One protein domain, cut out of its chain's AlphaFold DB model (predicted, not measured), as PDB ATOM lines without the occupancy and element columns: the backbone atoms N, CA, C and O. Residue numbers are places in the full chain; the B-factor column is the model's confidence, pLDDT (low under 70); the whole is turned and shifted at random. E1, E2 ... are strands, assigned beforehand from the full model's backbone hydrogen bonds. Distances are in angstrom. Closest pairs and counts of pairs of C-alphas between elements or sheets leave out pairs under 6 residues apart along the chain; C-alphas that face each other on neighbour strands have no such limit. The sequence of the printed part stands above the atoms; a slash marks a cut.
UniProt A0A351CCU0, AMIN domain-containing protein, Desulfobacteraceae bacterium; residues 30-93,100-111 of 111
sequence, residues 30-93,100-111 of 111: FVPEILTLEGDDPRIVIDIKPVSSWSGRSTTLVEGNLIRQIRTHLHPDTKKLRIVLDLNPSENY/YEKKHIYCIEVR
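Overview. This is residues 30 to 93 and 100 to 111 of the 111 residues of the protein "AMIN domain-containing protein" of Desulfobacteraceae bacterium (UniProt A0A351CCU0). One twisted sheet of five antiparallel strands makes a wall, and a separate strand, E7, lies over one face of it with a gap between. At one end of the wall the chain turns sharply from E2 into the short E3, then passes on to E4 at the sheet's edge. The printed part has 76 residues, with no named helix and seven named strands, E1 to E7 in order along the chain; the sheet's order is E1 E2 E6 E5 E4, and the class is all strand. The whole is compact, with a radius of gyration of the C-alphas of 13.1 A and spans of 36 by 30 by 21 A.

Arrangement. E1, residues 33 to 37, is an edge strand and forms a hairpin with E2, residues 43 to 48. They are antiparallel at 164 degrees, with N 35 and O 45 2.9 A apart, within hydrogen-bond range. E2 runs on into E3, residues 51 to 53, across a break of 2 residues, at 85 degrees; these two meet only through their link. E3 pairs with no named strand. E4, residues 59 to 61, is the other edge strand and forms a hairpin with E5, residues 67 to 75. They are antiparallel at 172 degrees, with N 60 and O 70 2.8 A apart. E5 forms a hairpin with E6, residues 80 to 87, antiparallel at 165 degrees, with N 73 and O 82 2.9 A apart. E4, E5 and E6 are a meander, each strand the antiparallel neighbour of the one before. E6 is also the antiparallel neighbour of E2, at 162 degrees, with N 46 and O 83 2.8 A apart. The closest C-alphas of E3 and E6 are those of Val 51 and Lys 80, 5.7 A apart. E7, residues 105 to 110, pairs with no named strand and is apart from E1, E2, E3, E4 and E6. Its closest C-alphas to E5 are those of Val 110 and Ile 67, 7.9 A apart.

Along the chain. E1 begins at C-alpha 33 (17.396, 38.471, 13.192) and is 13.4 A long; E2 is 16.2 A long. E5, the longest strand by residues, measures 23.1 A, from C-alpha 67 (-0.085, 41.599, 19.499). E6 measures 21.8 A. E7 measures 16.1 A and ends at C-alpha 110 (2.512, 34.392, 17.574).

Size, cuts and confidence. The two C-alphas farthest apart are those of Asp 40 and Lys 102, at 38.3 A. Residues 94 to 99 are not printed, and C-alphas 93 and 100 are 22.5 A apart across this cut, within the link from E6 to E7. The links that are printed whole are tight. Mean pLDDT of the printed part is 94.6; residues 90 to 91 are under 70.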
ATOM      1  N   PHE A  30      15.108  37.011   2.293       95.31
ATOM      2  CA  PHE A  30      15.863  37.545   3.416       95.31
ATOM      3  C   PHE A  30      15.707  36.641   4.639       95.31
ATOM      4  O   PHE A  30      14.705  35.940   4.776       95.31
ATOM      5  N   VAL A  31      16.685  36.706   5.541       95.25
ATOM      6  CA  VAL A  31      16.639  36.056   6.853       95.25
ATOM      7  C   VAL A  31      16.670  37.156   7.913       95.25
ATOM      8  O   VAL A  31      17.635  37.927   7.929       95.25
ATOM      9  N   PRO A  32      15.627  37.303   8.747       97.50
ATOM     10  CA  PRO A  32      15.633  38.282   9.825       97.50
ATOM     11  C   PRO A  32      16.431  37.787  11.037       97.50
ATOM     12  O   PRO A  32      16.518  36.589  11.297       97.50
ATOM     13  N   GLU A  33      16.951  38.725  11.821       98.12
ATOM     14  CA  GLU A  33      17.396  38.471  13.192       98.12
ATOM     15  C   GLU A  33      16.208  38.695  14.134       98.12
ATOM     16  O   GLU A  33      15.542  39.728  14.045       98.12
ATOM     17  N   ILE A  34      15.932  37.736  15.023       97.62
ATOM     18  CA  ILE A  34      14.813  37.808  15.970       97.62
ATOM     19  C   ILE A  34      15.335  37.780  17.400       97.62
ATOM     20  O   ILE A  34      16.178  36.957  17.747       97.62
ATOM     21  N   LEU A  35      14.801  38.679  18.220       96.56
ATOM     22  CA  LEU A  35      15.047  38.761  19.652       96.56
ATOM     23  C   LEU A  35      13.712  38.886  20.381       96.56
ATOM     24  O   LEU A  35      12.886  39.723  20.017       96.56
ATOM     25  N   THR A  36      13.531  38.099  21.433       94.38
ATOM     26  CA  THR A  36      12.418  38.247  22.366       94.38
ATOM     27  C   THR A  36      12.875  39.005  23.608       94.38
ATOM     28  O   THR A  36      13.988  38.816  24.101       94.38
ATOM     29  N   LEU A  37      12.035  39.918  24.082       94.06
ATOM     30  CA  LEU A  37      12.216  40.638  25.334       94.06
ATOM     31  C   LEU A  37      11.041  40.265  26.229       94.06
ATOM     32  O   LEU A  37       9.910  40.614  25.909       94.06
ATOM     33  N   GLU A  38      11.319  39.556  27.316       90.00
ATOM     34  CA  GLU A  38      10.310  39.113  28.283       90.00
ATOM     35  C   GLU A  38      10.132  40.128  29.428       90.00
ATOM     36  O   GLU A  38      10.945  41.043  29.593       90.00
ATOM     37  N   GLY A  39       9.090  39.945  30.244       87.31
ATOM     38  CA  GLY A  39       8.804  40.754  31.436       87.31
ATOM     39  C   GLY A  39       7.481  41.516  31.338       87.31
ATOM     40  O   GLY A  39       6.547  41.056  30.688       87.31
ATOM     41  N   ASP A  40       7.410  42.686  31.976       87.88
ATOM     42  CA  ASP A  40       6.168  43.472  32.101       87.88
ATOM     43  C   ASP A  40       5.693  44.107  30.780       87.88
ATOM     44  O   ASP A  40       4.518  44.435  30.630       87.88
ATOM     45  N   ASP A  41       6.598  44.289  29.815       91.06
ATOM     46  CA  ASP A  41       6.301  44.841  28.487       91.06
ATOM     47  C   ASP A  41       6.937  43.964  27.394       91.06
ATOM     48  O   ASP A  41       7.966  44.355  26.806       91.06
ATOM     49  N   PRO A  42       6.377  42.753  27.180       94.62
ATOM     50  CA  PRO A  42       6.975  41.744  26.327       94.62
ATOM     51  C   PRO A  42       6.944  42.161  24.856       94.62
ATOM     52  O   PRO A  42       5.975  42.747  24.364       94.62
ATOM     53  N   ARG A  43       8.040  41.891  24.144       96.62
ATOM     54  CA  ARG A  43       8.259  42.358  22.769       96.62
ATOM     55  C   ARG A  43       8.984  41.330  21.924       96.62
ATOM     56  O   ARG A  43       9.994  40.773  22.345       96.62
ATOM     57  N   ILE A  44       8.561  41.201  20.670       97.62
ATOM     58  CA  ILE A  44       9.334  40.511  19.633       97.62
ATOM     59  C   ILE A  44       9.967  41.565  18.731       97.62
ATOM     60  O   ILE A  44       9.273  42.369  18.108       97.62
ATOM     61  N   VAL A  45      11.292  41.563  18.646       98.50
ATOM     62  CA  VAL A  45      12.076  42.453  17.788       98.50
ATOM     63  C   VAL A  45      12.562  41.666  16.578       98.50
ATOM     64  O   VAL A  45      13.192  40.624  16.723       98.50
ATOM     65  N   ILE A  46      12.284  42.187  15.386       98.69
ATOM     66  CA  ILE A  46      12.650  41.605  14.096       98.69
ATOM     67  C   ILE A  46      13.511  42.633  13.360       98.69
ATOM     68  O   ILE A  46      13.017  43.678  12.931       98.69
ATOM     69  N   ASP A  47      14.797  42.343  13.211       98.50
ATOM     70  CA  ASP A  47      15.743  43.188  12.488       98.50
ATOM     71  C   ASP A  47      16.009  42.589  11.095       98.50
ATOM     72  O   ASP A  47      16.414  41.435  10.952       98.50
ATOM     73  N   ILE A  48      15.802  43.387  10.043       97.88
ATOM     74  CA  ILE A  48      16.074  43.010   8.648       97.88
ATOM     75  C   ILE A  48      17.184  43.906   8.105       97.88
ATOM     76  O   ILE A  48      17.084  45.137   8.158       97.88
ATOM     77  N   LYS A  49      18.234  43.297   7.545       95.81
ATOM     78  CA  LYS A  49      19.364  44.010   6.939       95.81
ATOM     79  C   LYS A  49      19.946  43.238   5.741       95.81
ATOM     80  O   LYS A  49      20.034  42.016   5.810       95.81
ATOM     81  N   PRO A  50      20.394  43.921   4.671       96.56
ATOM     82  CA  PRO A  50      20.264  45.359   4.420       96.56
ATOM     83  C   PRO A  50      18.924  45.717   3.742       96.56
ATOM     84  O   PRO A  50      18.607  45.193   2.675       96.56
ATOM     85  N   VAL A  51      18.181  46.673   4.303       96.88
ATOM     86  CA  VAL A  51      16.960  47.253   3.715       96.88
ATOM     87  C   VAL A  51      17.275  48.602   3.073       96.88
ATOM     88  O   VAL A  51      17.799  49.504   3.724       96.88
ATOM     89  N   SER A  52      16.961  48.750   1.783       95.25
ATOM     90  CA  SER A  52      17.112  50.024   1.062       95.25
ATOM     91  C   SER A  52      15.916  50.947   1.211       95.25
ATOM     92  O   SER A  52      16.074  52.157   1.081       95.25
ATOM     93  N   SER A  53      14.722  50.395   1.422       94.00
ATOM     94  CA  SER A  53      13.507  51.194   1.513       94.00
ATOM     95  C   SER A  53      12.403  50.502   2.305       94.00
ATOM     96  O   SER A  53      12.184  49.291   2.215       94.00
ATOM     97  N   TRP A  54      11.697  51.335   3.064       95.75
ATOM     98  CA  TRP A  54      10.436  51.064   3.736       95.75
ATOM     99  C   TRP A  54       9.653  52.379   3.773       95.75
ATOM    100  O   TRP A  54      10.220  53.412   4.123       95.75
ATOM    101  N   SER A  55       8.381  52.350   3.386       91.75
ATOM    102  CA  SER A  55       7.525  53.544   3.298       91.75
ATOM    103  C   SER A  55       6.193  53.404   4.037       91.75
ATOM    104  O   SER A  55       5.327  54.268   3.910       91.75
ATOM    105  N   GLY A  56       5.990  52.319   4.788       94.50
ATOM    106  CA  GLY A  56       4.784  52.160   5.594       94.50
ATOM    107  C   GLY A  56       4.847  52.918   6.919       94.50
ATOM    108  O   GLY A  56       5.796  53.640   7.223       94.50
ATOM    109  N   ARG A  57       3.789  52.763   7.720       95.38
ATOM    110  CA  ARG A  57       3.611  53.509   8.970       95.38
ATOM    111  C   ARG A  57       4.650  53.105  10.015       95.38
ATOM    112  O   ARG A  57       4.902  51.918  10.214       95.38
ATOM    113  N   SER A  58       5.174  54.095  10.739       96.00
ATOM    114  CA  SER A  58       6.064  53.882  11.890       96.00
ATOM    115  C   SER A  58       5.372  53.145  13.037       96.00
ATOM    116  O   SER A  58       6.020  52.398  13.758       96.00
ATOM    117  N   THR A  59       4.057  53.309  13.171       97.94
ATOM    118  CA  THR A  59       3.233  52.625  14.168       97.94
ATOM    119  C   THR A  59       1.908  52.202  13.549       97.94
ATOM    120  O   THR A  59       1.260  52.982  12.849       97.94
ATOM    121  N   THR A  60       1.487  50.974  13.838       97.62
ATOM    122  CA  THR A  60       0.162  50.436  13.521       97.62
ATOM    123  C   THR A  60      -0.400  49.789  14.783       97.62
ATOM    124  O   THR A  60       0.174  48.824  15.277       97.62
ATOM    125  N   LEU A  61      -1.488  50.342  15.322       97.38
ATOM    126  CA  LEU A  61      -2.261  49.691  16.383       97.38
ATOM    127  C   LEU A  61      -3.052  48.537  15.770       97.38
ATOM    128  O   LEU A  61      -3.554  48.670  14.651       97.38
ATOM    129  N   VAL A  62      -3.126  47.417  16.480       96.19
ATOM    130  CA  VAL A  62      -3.812  46.210  16.016       96.19
ATOM    131  C   VAL A  62      -4.647  45.621  17.148       96.19
ATOM    132  O   VAL A  62      -4.283  45.719  18.314       96.19
ATOM    133  N   GLU A  63      -5.773  45.016  16.793       90.06
ATOM    134  CA  GLU A  63      -6.654  44.304  17.724       90.06
ATOM    135  C   GLU A  63      -6.366  42.801  17.613       90.06
ATOM    136  O   GLU A  63      -7.147  42.039  17.042       90.06
ATOM    137  N   GLY A  64      -5.167  42.404  18.041       91.94
ATOM    138  CA  GLY A  64      -4.737  41.010  18.049       91.94
ATOM    139  C   GLY A  64      -5.063  40.277  19.337       91.94
ATOM    140  O   GLY A  64      -5.416  40.886  20.346       91.94
ATOM    141  N   ASN A  65      -4.918  38.955  19.296       91.56
ATOM    142  CA  ASN A  65      -5.021  38.120  20.491       91.56
ATOM    143  C   ASN A  65      -3.842  38.395  21.440       91.56
ATOM    144  O   ASN A  65      -4.020  38.540  22.643       91.56
ATOM    145  N   LEU A  66      -2.640  38.515  20.871       94.56
ATOM    146  CA  LEU A  66      -1.370  38.638  21.588       94.56
ATOM    147  C   LEU A  66      -0.632  39.925  21.228       94.56
ATOM    148  O   LEU A  66       0.039  40.504  22.076       94.56
ATOM    149  N   ILE A  67      -0.738  40.384  19.982       96.69
ATOM    150  CA  ILE A  67      -0.085  41.599  19.499       96.69
ATOM    151  C   ILE A  67      -1.058  42.767  19.644       96.69
ATOM    152  O   ILE A  67      -2.152  42.746  19.084       96.69
ATOM    153  N   ARG A  68      -0.622  43.832  20.322       95.69
ATOM    154  CA  ARG A  68      -1.393  45.085  20.466       95.69
ATOM    155  C   ARG A  68      -0.916  46.200  19.540       95.69
ATOM    156  O   ARG A  68      -1.667  47.107  19.178       95.69
ATOM    157  N   GLN A  69       0.354  46.162  19.145       97.38
ATOM    158  CA  GLN A  69       0.956  47.209  18.328       97.38
ATOM    159  C   GLN A  69       2.137  46.680  17.515       97.38
ATOM    160  O   GLN A  69       2.938  45.876  17.983       97.38
ATOM    161  N   ILE A  70       2.264  47.184  16.288       98.62
ATOM    162  CA  ILE A  70       3.414  46.965  15.413       98.62
ATOM    163  C   ILE A  70       4.121  48.301  15.217       98.62
ATOM    164  O   ILE A  70       3.540  49.253  14.689       98.62
ATOM    165  N   ARG A  71       5.392  48.375  15.612       98.62
ATOM    166  CA  ARG A  71       6.261  49.537  15.399       98.62
ATOM    167  C   ARG A  71       7.313  49.215  14.356       98.62
ATOM    168  O   ARG A  71       7.835  48.108  14.313       98.62
ATOM    169  N   THR A  72       7.645  50.182  13.513       98.50
ATOM    170  CA  THR A  72       8.666  50.041  12.479       98.50
ATOM    171  C   THR A  72       9.583  51.252  12.466       98.50
ATOM    172  O   THR A  72       9.148  52.393  12.636       98.50
ATOM    173  N   HIS A  73      10.871  51.009  12.255       98.12
ATOM    174  CA  HIS A  73      11.852  52.069  12.093       98.12
ATOM    175  C   HIS A  73      12.979  51.619  11.163       98.12
ATOM    176  O   HIS A  73      13.670  50.636  11.435       98.12
ATOM    177  N   LEU A  74      13.157  52.333  10.050       97.81
ATOM    178  CA  LEU A  74      14.282  52.130   9.141       97.81
ATOM    179  C   LEU A  74      15.435  53.033   9.577       97.81
ATOM    180  O   LEU A  74      15.351  54.244   9.412       97.81
ATOM    181  N   HIS A  75      16.506  52.438  10.097       96.56
ATOM    182  CA  HIS A  75      17.748  53.128  10.438       96.56
ATOM    183  C   HIS A  75      18.579  53.359   9.160       96.56
ATOM    184  O   HIS A  75      19.142  52.384   8.642       96.56
ATOM    185  N   PRO A  76      18.695  54.597   8.635       90.62
ATOM    186  CA  PRO A  76      19.316  54.839   7.328       90.62
ATOM    187  C   PRO A  76      20.805  54.476   7.296       90.62
ATOM    188  O   PRO A  76      21.265  53.842   6.344       90.62
ATOM    189  N   ASP A  77      21.531  54.784   8.373       93.56
ATOM    190  CA  ASP A  77      22.987  54.602   8.457       93.56
ATOM    191  C   ASP A  77      23.393  53.126   8.445       93.56
ATOM    192  O   ASP A  77      24.383  52.734   7.827       93.56
ATOM    193  N   THR A  78      22.593  52.280   9.098       95.56
ATOM    194  CA  THR A  78      22.848  50.833   9.196       95.56
ATOM    195  C   THR A  78      22.059  50.019   8.176       95.56
ATOM    196  O   THR A  78      22.247  48.804   8.091       95.56
ATOM    197  N   LYS A  79      21.182  50.666   7.390       96.19
ATOM    198  CA  LYS A  79      20.244  50.017   6.459       96.19
ATOM    199  C   LYS A  79      19.459  48.895   7.135       96.19
ATOM    200  O   LYS A  79      19.284  47.815   6.571       96.19
ATOM    201  N   LYS A  80      19.035  49.133   8.373       97.56
ATOM    202  CA  LYS A  80      18.340  48.147   9.195       97.56
ATOM    203  C   LYS A  80      16.896  48.567   9.378       97.56
ATOM    204  O   LYS A  80      16.645  49.622   9.955       97.56
ATOM    205  N   LEU A  81      15.958  47.748   8.921       98.38
ATOM    206  CA  LEU A  81      14.565  47.897   9.316       98.38
ATOM    207  C   LEU A  81      14.347  47.102  10.596       98.38
ATOM    208  O   LEU A  81      14.465  45.879  10.582       98.38
ATOM    209  N   ARG A  82      14.022  47.801  11.680       98.69
ATOM    210  CA  ARG A  82      13.547  47.195  12.918       98.69
ATOM    211  C   ARG A  82      12.029  47.183  12.917       98.69
ATOM    212  O   ARG A  82      11.411  48.233  12.738       98.69
ATOM    213  N   ILE A  83      11.445  46.016  13.139       98.69
ATOM    214  CA  ILE A  83      10.018  45.823  13.384       98.69
ATOM    215  C   ILE A  83       9.889  45.328  14.823       98.69
ATOM    216  O   ILE A  83      10.609  44.420  15.225       98.69
ATOM    217  N   VAL A  84       9.010  45.937  15.608       98.69
ATOM    218  CA  VAL A  84       8.738  45.531  16.988       98.69
ATOM    219  C   VAL A  84       7.267  45.182  17.095       98.69
ATOM    220  O   VAL A  84       6.415  45.994  16.732       98.69
ATOM    221  N   LEU A  85       6.988  43.974  17.561       98.38
ATOM    222  CA  LEU A  85       5.655  43.521  17.929       98.38
ATOM    223  C   LEU A  85       5.549  43.695  19.440       98.38
ATOM    224  O   LEU A  85       6.232  42.991  20.184       98.38
ATOM    225  N   ASP A  86       4.760  44.669  19.874       97.19
ATOM    226  CA  ASP A  86       4.463  44.852  21.289       97.19
ATOM    227  C   ASP A  86       3.349  43.871  21.655       97.19
ATOM    228  O   ASP A  86       2.297  43.847  20.999       97.19
ATOM    229  N   LEU A  87       3.603  43.049  22.671       95.75
ATOM    230  CA  LEU A  87       2.697  41.992  23.097       95.75
ATOM    231  C   LEU A  87       1.852  42.431  24.299       95.75
ATOM    232  O   LEU A  87       2.159  43.413  24.987       95.75
ATOM    233  N   ASN A  88       0.765  41.702  24.535       89.69
ATOM    234  CA  ASN A  88       0.001  41.770  25.772       89.69
ATOM    235  C   ASN A  88       0.829  41.152  26.922       89.69
ATOM    236  O   ASN A  88       1.422  40.087  26.738       89.69
ATOM    237  N   PRO A  89       0.913  41.799  28.100       81.31
ATOM    238  CA  PRO A  89       1.632  41.246  29.245       81.31
ATOM    239  C   PRO A  89       1.013  39.933  29.743       81.31
ATOM    240  O   PRO A  89      -0.206  39.787  29.749       81.31
ATOM    241  N   SER A  90       1.838  39.056  30.322       64.81
ATOM    242  CA  SER A  90       1.422  37.872  31.108       64.81
ATOM    243  C   SER A  90       0.962  36.625  30.339       64.81
ATOM    244  O   SER A  90       0.555  35.655  30.979       64.81
ATOM    245  N   GLU A  91       1.066  36.596  29.009       66.31
ATOM    246  CA  GLU A  91       0.788  35.386  28.225       66.31
ATOM    247  C   GLU A  91       2.089  34.687  27.810       66.31
ATOM    248  O   GLU A  91       2.994  35.301  27.245       66.31
ATOM    249  N   ASN A  92       2.189  33.384  28.100       83.12
ATOM    250  CA  ASN A  92       3.209  32.548  27.470       83.12
ATOM    251  C   ASN A  92       2.911  32.510  25.974       83.12
ATOM    252  O   ASN A  92       1.781  32.204  25.602       83.12
ATOM    253  N   TYR A  93       3.918  32.761  25.144       90.81
ATOM    254  CA  TYR A  93       3.760  32.719  23.699       90.81
ATOM    255  C   TYR A  93       4.831  31.860  23.033       90.81
ATOM    256  O   TYR A  93       5.951  31.695  23.520       90.81
ATOM    257  N   TYR A 100       7.103  31.967   2.628       97.38
ATOM    258  CA  TYR A 100       6.379  31.644   1.404       97.38
ATOM    259  C   TYR A 100       7.221  32.031   0.183       97.38
ATOM    260  O   TYR A 100       7.062  33.123  -0.375       97.38
ATOM    261  N   GLU A 101       8.099  31.122  -0.249       93.69
ATOM    262  CA  GLU A 101       9.114  31.359  -1.289       93.69
ATOM    263  C   GLU A 101       8.569  31.992  -2.567       93.69
ATOM    264  O   GLU A 101       9.038  33.050  -2.980       93.69
ATOM    265  N   LYS A 102       7.508  31.409  -3.142       94.62
ATOM    266  CA  LYS A 102       6.900  31.888  -4.397       94.62
ATOM    267  C   LYS A 102       6.387  33.332  -4.328       94.62
ATOM    268  O   LYS A 102       6.135  33.932  -5.368       94.62
ATOM    269  N   LYS A 103       6.169  33.872  -3.123       96.12
ATOM    270  CA  LYS A 103       5.616  35.218  -2.898       96.12
ATOM    271  C   LYS A 103       6.627  36.191  -2.284       96.12
ATOM    272  O   LYS A 103       6.308  37.372  -2.162       96.12
ATOM    273  N   HIS A 104       7.805  35.719  -1.881       97.31
ATOM    274  CA  HIS A 104       8.766  36.467  -1.065       97.31
ATOM    275  C   HIS A 104       8.148  37.100   0.191       97.31
ATOM    276  O   HIS A 104       8.360  38.281   0.491       97.31
ATOM    277  N   ILE A 105       7.357  36.299   0.910       98.44
ATOM    278  CA  ILE A 105       6.695  36.708   2.151       98.44
ATOM    279  C   ILE A 105       7.276  35.910   3.310       98.44
ATOM    280  O   ILE A 105       7.189  34.686   3.323       98.44
ATOM    281  N   TYR A 106       7.806  36.621   4.294       98.50
ATOM    282  CA  TYR A 106       8.130  36.074   5.602       98.50
ATOM    283  C   TYR A 106       6.936  36.284   6.538       98.50
ATOM    284  O   TYR A 106       6.373  37.375   6.580       98.50
ATOM    285  N   CYS A 107       6.537  35.256   7.268       98.44
ATOM    286  CA  CYS A 107       5.441  35.293   8.222       98.44
ATOM    287  C   CYS A 107       5.959  34.889   9.593       98.44
ATOM    288  O   CYS A 107       6.566  33.827   9.734       98.44
ATOM    289  N   ILE A 108       5.680  35.721  10.588       98.19
ATOM    290  CA  ILE A 108       5.798  35.348  11.992       98.19
ATOM    291  C   ILE A 108       4.393  35.124  12.541       98.19
ATOM    292  O   ILE A 108       3.519  35.977  12.391       98.19
ATOM    293  N   GLU A 109       4.173  33.947  13.109       97.88
ATOM    294  CA  GLU A 109       2.953  33.609  13.833       97.88
ATOM    295  C   GLU A 109       3.264  33.639  15.328       97.88
ATOM    296  O   GLU A 109       4.264  33.055  15.745       97.88
ATOM    297  N   VAL A 110       2.420  34.301  16.111       96.56
ATOM    298  CA  VAL A 110       2.512  34.392  17.574       96.56
ATOM    299  C   VAL A 110       1.280  33.697  18.151       96.56
ATOM    300  O   VAL A 110       0.166  34.020  17.730       96.56
ATOM    301  N   ARG A 111       1.472  32.708  19.031       93.00
ATOM    302  CA  ARG A 111       0.402  31.884  19.628       93.00
ATOM    303  C   ARG A 111       0.616  31.665  21.109       93.00
ATOM    304  O   ARG A 111       1.806  31.666  21.483       93.00
TER     305      ARG A 111